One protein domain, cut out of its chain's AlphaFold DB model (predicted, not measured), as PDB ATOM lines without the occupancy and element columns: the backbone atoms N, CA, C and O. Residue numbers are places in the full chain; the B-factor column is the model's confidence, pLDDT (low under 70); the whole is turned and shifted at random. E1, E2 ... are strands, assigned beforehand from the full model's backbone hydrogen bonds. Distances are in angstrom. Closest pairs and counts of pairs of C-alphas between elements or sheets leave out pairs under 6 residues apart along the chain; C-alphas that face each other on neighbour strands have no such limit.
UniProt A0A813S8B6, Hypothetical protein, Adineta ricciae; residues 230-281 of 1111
ATOM      1  N   PRO A 230      16.998 169.874 265.705       73.31
ATOM      2  CA  PRO A 230      16.624 171.279 265.815       73.31
ATOM      3  C   PRO A 230      15.707 171.499 267.032       73.31
ATOM      4  O   PRO A 230      14.790 170.699 267.218       73.31
ATOM      5  N   PRO A 231      15.863 172.582 267.823       67.06
ATOM      6  CA  PRO A 231      15.061 172.808 269.036       67.06
ATOM      7  C   PRO A 231      13.537 172.865 268.825       67.06
ATOM      8  O   PRO A 231      12.776 172.780 269.783       67.06
ATOM      9  N   SER A 232      13.080 173.015 267.579       68.31
ATOM     10  CA  SER A 232      11.668 172.996 267.188       68.31
ATOM     11  C   SER A 232      11.099 171.597 266.895       68.31
ATOM     12  O   SER A 232       9.914 171.498 266.583       68.31
ATOM     13  N   VAL A 233      11.917 170.537 266.937       75.12
ATOM     14  CA  VAL A 233      11.551 169.164 266.545       75.12
ATOM     15  C   VAL A 233      11.569 168.243 267.765       75.12
ATOM     16  O   VAL A 233      12.628 167.805 268.211       75.12
ATOM     17  N   ASP A 234      10.385 167.891 268.270       79.50
ATOM     18  CA  ASP A 234      10.248 166.778 269.212       79.50
ATOM     19  C   ASP A 234      10.437 165.463 268.447       79.50
ATOM     20  O   ASP A 234       9.709 165.138 267.509       79.50
ATOM     21  N   ILE A 235      11.445 164.693 268.843       75.00
ATOM     22  CA  ILE A 235      11.805 163.456 268.161       75.00
ATOM     23  C   ILE A 235      10.925 162.264 268.557       75.00
ATOM     24  O   ILE A 235      10.880 161.283 267.805       75.00
ATOM     25  N   ASN A 236      10.238 162.353 269.696       74.75
ATOM     26  CA  ASN A 236       9.290 161.366 270.206       74.75
ATOM     27  C   ASN A 236       7.859 161.660 269.730       74.75
ATOM     28  O   ASN A 236       7.096 160.720 269.522       74.75
ATOM     29  N   ASN A 237       7.530 162.931 269.469       78.06
ATOM     30  CA  ASN A 237       6.258 163.365 268.878       78.06
ATOM     31  C   ASN A 237       6.453 164.258 267.621       78.06
ATOM     32  O   ASN A 237       6.088 165.440 267.632       78.06
ATOM     33  N   PRO A 238       7.052 163.725 266.536       84.31
ATOM     34  CA  PRO A 238       7.421 164.517 265.364       84.31
ATOM     35  C   PRO A 238       6.211 164.940 264.531       84.31
ATOM     36  O   PRO A 238       5.314 164.150 264.224       84.31
ATOM     37  N   LYS A 239       6.214 166.197 264.091       80.12
ATOM     38  CA  LYS A 239       5.148 166.792 263.283       80.12
ATOM     39  C   LYS A 239       5.420 166.594 261.794       80.12
ATOM     40  O   LYS A 239       6.557 166.539 261.322       80.12
ATOM     41  N   LYS A 240       4.343 166.486 261.010       84.50
ATOM     42  CA  LYS A 240       4.411 166.356 259.548       84.50
ATOM     43  C   LYS A 240       5.047 167.608 258.939       84.50
ATOM     44  O   LYS A 240       4.383 168.626 258.772       84.50
ATOM     45  N   GLY A 241       6.318 167.512 258.568       79.56
ATOM     46  CA  GLY A 241       7.117 168.662 258.152       79.56
ATOM     47  C   GLY A 241       8.539 168.641 258.705       79.56
ATOM     48  O   GLY A 241       9.440 169.095 258.001       79.56
ATOM     49  N   ASP A 242       8.725 168.074 259.899       87.31
ATOM     50  CA  ASP A 242       9.960 168.142 260.683       87.31
ATOM     51  C   ASP A 242      11.158 167.513 259.970       87.31
ATOM     52  O   ASP A 242      11.013 166.554 259.207       87.31
ATOM     53  N   ILE A 243      12.354 168.056 260.221       86.69
ATOM     54  CA  ILE A 243      13.605 167.662 259.561       86.69
ATOM     55  C   ILE A 243      14.695 167.443 260.612       86.69
ATOM     56  O   ILE A 243      14.852 168.258 261.516       86.69
ATOM     57  N   ILE A 244      15.460 166.361 260.464       86.19
ATOM     58  CA  ILE A 244      16.618 166.015 261.305       86.19
ATOM     59  C   ILE A 244      17.835 165.675 260.443       86.19
ATOM     60  O   ILE A 244      17.691 165.292 259.274       86.19
ATOM     61  N   GLU A 245      19.022 165.766 261.040       80.62
ATOM     62  CA  GLU A 245      20.296 165.493 260.376       80.62
ATOM     63  C   GLU A 245      21.092 164.404 261.110       80.62
ATOM     64  O   GLU A 245      21.296 164.443 262.324       80.62
ATOM     65  N   MET A 246      21.490 163.379 260.362       80.00
ATOM     66  CA  MET A 246      22.187 162.192 260.863       80.00
ATOM     67  C   MET A 246      23.707 162.425 260.911       80.00
ATOM     68  O   MET A 246      24.226 163.236 260.149       80.00
ATOM     69  N   VAL A 247      24.446 161.656 261.725       66.56
ATOM     70  CA  VAL A 247      25.920 161.797 261.873       66.56
ATOM     71  C   VAL A 247      26.708 161.638 260.564       66.56
ATOM     72  O   VAL A 247      27.805 162.167 260.440       66.56
ATOM     73  N   ASN A 248      26.137 160.988 259.550       66.75
ATOM     74  CA  ASN A 248      26.735 160.835 258.223       66.75
ATOM     75  C   ASN A 248      26.341 161.938 257.208       66.75
ATOM     76  O   ASN A 248      26.458 161.711 256.006       66.75
ATOM     77  N   GLY A 249      25.778 163.071 257.648       66.88
ATOM     78  CA  GLY A 249      25.304 164.152 256.764       66.88
ATOM     79  C   GLY A 249      23.996 163.851 256.013       66.88
ATOM     80  O   GLY A 249      23.578 164.619 255.145       66.88
ATOM     81  N   SER A 250      23.311 162.739 256.318       77.81
ATOM     82  CA  SER A 250      21.984 162.453 255.754       77.81
ATOM     83  C   SER A 250      20.909 163.329 256.388       77.81
ATOM     84  O   SER A 250      20.667 163.241 257.591       77.81
ATOM     85  N   ARG A 251      20.144 164.056 255.569       87.00
ATOM     86  CA  ARG A 251      18.942 164.777 256.022       87.00
ATOM     87  C   ARG A 251      17.687 163.906 255.861       87.00
ATOM     88  O   ARG A 251      17.499 163.235 254.841       87.00
ATOM     89  N   LYS A 252      16.802 163.890 256.863       88.81
ATOM     90  CA  LYS A 252      15.515 163.158 256.836       88.81
ATOM     91  C   LYS A 252      14.354 164.076 257.196       88.81
ATOM     92  O   LYS A 252      14.498 164.903 258.085       88.81
ATOM     93  N   LYS A 253      13.199 163.885 256.551       89.06
ATOM     94  CA  LYS A 253      11.946 164.611 256.800       89.06
ATOM     95  C   LYS A 253      10.828 163.665 257.242       89.06
ATOM     96  O   LYS A 253      10.656 162.610 256.631       89.06
ATOM     97  N   PHE A 254      10.048 164.043 258.252       87.69
ATOM     98  CA  PHE A 254       8.870 163.289 258.688       87.69
ATOM     99  C   PHE A 254       7.648 163.613 257.812       87.69
ATOM    100  O   PHE A 254       7.297 164.779 257.616       87.69
ATOM    101  N   ASP A 255       6.994 162.586 257.262       75.94
ATOM    102  CA  ASP A 255       5.848 162.738 256.346       75.94
ATOM    103  C   ASP A 255       4.467 162.714 257.036       75.94
ATOM    104  O   ASP A 255       3.441 162.897 256.371       75.94
ATOM    105  N   GLY A 256       4.455 162.531 258.360       73.75
ATOM    106  CA  GLY A 256       3.269 162.311 259.193       73.75
ATOM    107  C   GLY A 256       3.104 160.869 259.685       73.75
ATOM    108  O   GLY A 256       2.271 160.639 260.552       73.75
ATOM    109  N   VAL A 257       3.885 159.916 259.161       74.75
ATOM    110  CA  VAL A 257       3.896 158.505 259.587       74.75
ATOM    111  C   VAL A 257       5.329 157.968 259.724       74.75
ATOM    112  O   VAL A 257       5.630 157.249 260.672       74.75
ATOM    113  N   ILE A 258       6.232 158.322 258.801       77.56
ATOM    114  CA  ILE A 258       7.617 157.833 258.743       77.56
ATOM    115  C   ILE A 258       8.635 158.927 258.376       77.56
ATOM    116  O   ILE A 258       8.337 159.919 257.708       77.56
ATOM    117  N   TRP A 259       9.892 158.707 258.771       85.62
ATOM    118  CA  TRP A 259      11.037 159.536 258.383       85.62
ATOM    119  C   TRP A 259      11.586 159.119 257.011       85.62
ATOM    120  O   TRP A 259      12.219 158.070 256.885       85.62
ATOM    121  N   ARG A 260      11.402 159.954 255.982       82.00
ATOM    122  CA  ARG A 260      11.945 159.735 254.628       82.00
ATOM    123  C   ARG A 260      13.252 160.501 254.422       82.00
ATOM    124  O   ARG A 260      13.385 161.632 254.880       82.00
ATOM    125  N   LYS A 261      14.211 159.917 253.699       86.50
ATOM    126  CA  LYS A 261      15.475 160.591 253.355       86.50
ATOM    127  C   LYS A 261      15.255 161.647 252.265       86.50
ATOM    128  O   LYS A 261      14.615 161.375 251.248       86.50
ATOM    129  N   ILE A 262      15.781 162.845 252.495       88.75
ATOM    130  CA  ILE A 262      15.734 163.981 251.568       88.75
ATOM    131  C   ILE A 262      17.148 164.354 251.120       88.75
ATOM    132  O   ILE A 262      18.132 163.833 251.635       88.75
ATOM    133  N   CYS A 263      17.239 165.235 250.131       88.12
ATOM    134  CA  CYS A 263      18.499 165.761 249.630       88.12
ATOM    135  C   CYS A 263      19.313 166.444 250.744       88.12
ATOM    136  O   CYS A 263      18.790 167.314 251.446       88.12
ATOM    137  N   SER A 264      20.598 166.102 250.866       83.00
ATOM    138  CA  SER A 264      21.475 166.711 251.877       83.00
ATOM    139  C   SER A 264      21.816 168.185 251.616       83.00
ATOM    140  O   SER A 264      22.204 168.878 252.548       83.00
ATOM    141  N   VAL A 265      21.579 168.716 250.407       79.62
ATOM    142  CA  VAL A 265      21.697 170.164 250.133       79.62
ATOM    143  C   VAL A 265      20.741 170.952 251.045       79.62
ATOM    144  O   VAL A 265      19.531 170.685 251.006       79.62
ATOM    145  N   PRO A 266      21.231 171.928 251.837       71.19
ATOM    146  CA  PRO A 266      20.396 172.782 252.679       71.19
ATOM    147  C   PRO A 266      19.249 173.446 251.903       71.19
ATOM    148  O   PRO A 266      19.348 173.717 250.709       71.19
ATOM    149  N   GLY A 267      18.105 173.644 252.560       70.88
ATOM    150  CA  GLY A 267      16.881 174.155 251.925       70.88
ATOM    151  C   GLY A 267      16.179 173.183 250.957       70.88
ATOM    152  O   GLY A 267      14.973 173.303 250.747       70.88
ATOM    153  N   CYS A 268      16.862 172.167 250.416       81.00
ATOM    154  CA  CYS A 268      16.225 171.178 249.548       81.00
ATOM    155  C   CYS A 268      15.359 170.199 250.358       81.00
ATOM    156  O   CYS A 268      15.779 169.689 251.399       81.00
ATOM    157  N   LEU A 269      14.148 169.924 249.857       79.50
ATOM    158  CA  LEU A 269      13.152 169.026 250.468       79.50
ATOM    159  C   LEU A 269      12.781 167.826 249.575       79.50
ATOM    160  O   LEU A 269      11.906 167.035 249.925       79.50
ATOM    161  N   ILE A 270      13.418 167.699 248.408       79.81
ATOM    162  CA  ILE A 270      13.166 166.624 247.440       79.81
ATOM    163  C   ILE A 270      13.852 165.340 247.933       79.81
ATOM    164  O   ILE A 270      14.963 165.399 248.458       79.81
ATOM    165  N   ALA A 271      13.217 164.180 247.742       79.25
ATOM    166  CA  ALA A 271      13.790 162.880 248.098       79.25
ATOM    167  C   ALA A 271      15.156 162.629 247.421       79.25
ATOM    168  O   ALA A 271      15.341 162.931 246.236       79.25
ATOM    169  N   SER A 272      16.104 162.053 248.167       84.00
ATOM    170  CA  SER A 272      17.415 161.649 247.640       84.00
ATOM    171  C   SER A 272      17.297 160.412 246.739       84.00
ATOM    172  O   SER A 272      16.566 159.486 247.088       84.00
ATOM    173  N   GLN A 273      18.048 160.351 245.636       71.94
ATOM    174  CA  GLN A 273      18.086 159.195 244.725       71.94
ATOM    175  C   GLN A 273      19.421 158.442 244.774       71.94
ATOM    176  O   GLN A 273      19.428 157.222 244.918       71.94
ATOM    177  N   ARG A 274      20.548 159.155 244.667       59.50
ATOM    178  CA  ARG A 274      21.919 158.628 244.792       59.50
ATOM    179  C   ARG A 274      22.804 159.675 245.460       59.50
ATOM    180  O   ARG A 274      22.478 160.856 245.396       59.50
ATOM    181  N   ASN A 275      23.883 159.231 246.102       65.94
ATOM    182  CA  ASN A 275      24.891 160.075 246.757       65.94
ATOM    183  C   ASN A 275      24.275 161.174 247.647       65.94
ATOM    184  O   ASN A 275      24.690 162.319 247.592       65.94
ATOM    185  N   GLU A 276      23.232 160.838 248.419       77.12
ATOM    186  CA  GLU A 276      22.478 161.778 249.275       77.12
ATOM    187  C   GLU A 276      21.724 162.916 248.531       77.12
ATOM    188  O   GLU A 276      21.041 163.722 249.164       77.12
ATOM    189  N   LEU A 277      21.772 162.990 247.196       77.25
ATOM    190  CA  LEU A 277      21.252 164.105 246.393       77.25
ATOM    191  C   LEU A 277      19.950 163.776 245.649       77.25
ATOM    192  O   LEU A 277      19.657 162.624 245.319       77.25
ATOM    193  N   CYS A 278      19.142 164.804 245.366       82.81
ATOM    194  CA  CYS A 278      17.974 164.688 244.489       82.81
ATOM    195  C   CYS A 278      18.361 164.907 243.020       82.81
ATOM    196  O   CYS A 278      19.341 165.585 242.720       82.81
ATOM    197  N   ARG A 279      17.545 164.401 242.086       77.56
ATOM    198  CA  ARG A 279      17.850 164.435 240.645       77.56
ATOM    199  C   ARG A 279      18.166 165.836 240.100       77.56
ATOM    200  O   ARG A 279      19.078 165.966 239.302       77.56
ATOM    201  N   LYS A 280      17.489 166.887 240.583       75.88
ATOM    202  CA  LYS A 280      17.759 168.279 240.167       75.88
ATOM    203  C   LYS A 280      19.152 168.778 240.587       75.88
ATOM    204  O   LYS A 280      19.710 169.618 239.895       75.88
ATOM    205  N   HIS A 281      19.700 168.284 241.699       80.69
ATOM    206  CA  HIS A 281      21.040 168.649 242.175       80.69
ATOM    207  C   HIS A 281      22.131 167.684 241.700       80.69
ATOM    208  O   HIS A 281      23.275 168.099 241.616       80.69
TER     209      HIS A 281
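What this domain is: This is residues 230 to 281 of the 1111 residues of the protein "Hypothetical protein" of Adineta ricciae (UniProt A0A813S8B6). With little regular structure, a small three-stranded sheet forms the middle, and long winding stretches, residues 230 to 242 and 263 to 281, lie toward opposite ends of the longest axis. The 52 printed residues hold no named helix and three strands, E1, E2, E3, in that order along the chain and across the antiparallel sheet. The class is all strand, with only 12 residues in named elements. The whole is compact, with a radius of gyration of the C-alphas of 10.8 A and spans of 30 by 20 by 15 A.

Where its parts are: Inner strand E2, residues 251 to 254, is 10.5 A long. Edge strand E1, residues 243 to 246, is 10.3 A long and begins at C-alpha 243 (13.605, 167.662, 259.561). Edge strand E3, residues 259 to 262, is 9.4 A long and ends at C-alpha 262 (15.734, 163.981, 251.568).

How they stand to each other: The strands form a meander, each the antiparallel neighbour of the one before. Hairpin E1 and E2 has directions 141 degrees apart; N 252 and O 244, 2.9 A apart, are within hydrogen-bond range. Hairpin E2 and E3 has 138 degrees, with N 253 and O 260 at 2.8 A.

The domain as a whole: The farthest C-alphas, of Asn 236 and Lys 280, are 32.0 A apart. The printed part has no cut, and both links are tight. Confidence is low at residues 231 to 232, 247 to 249 and 274 to 275.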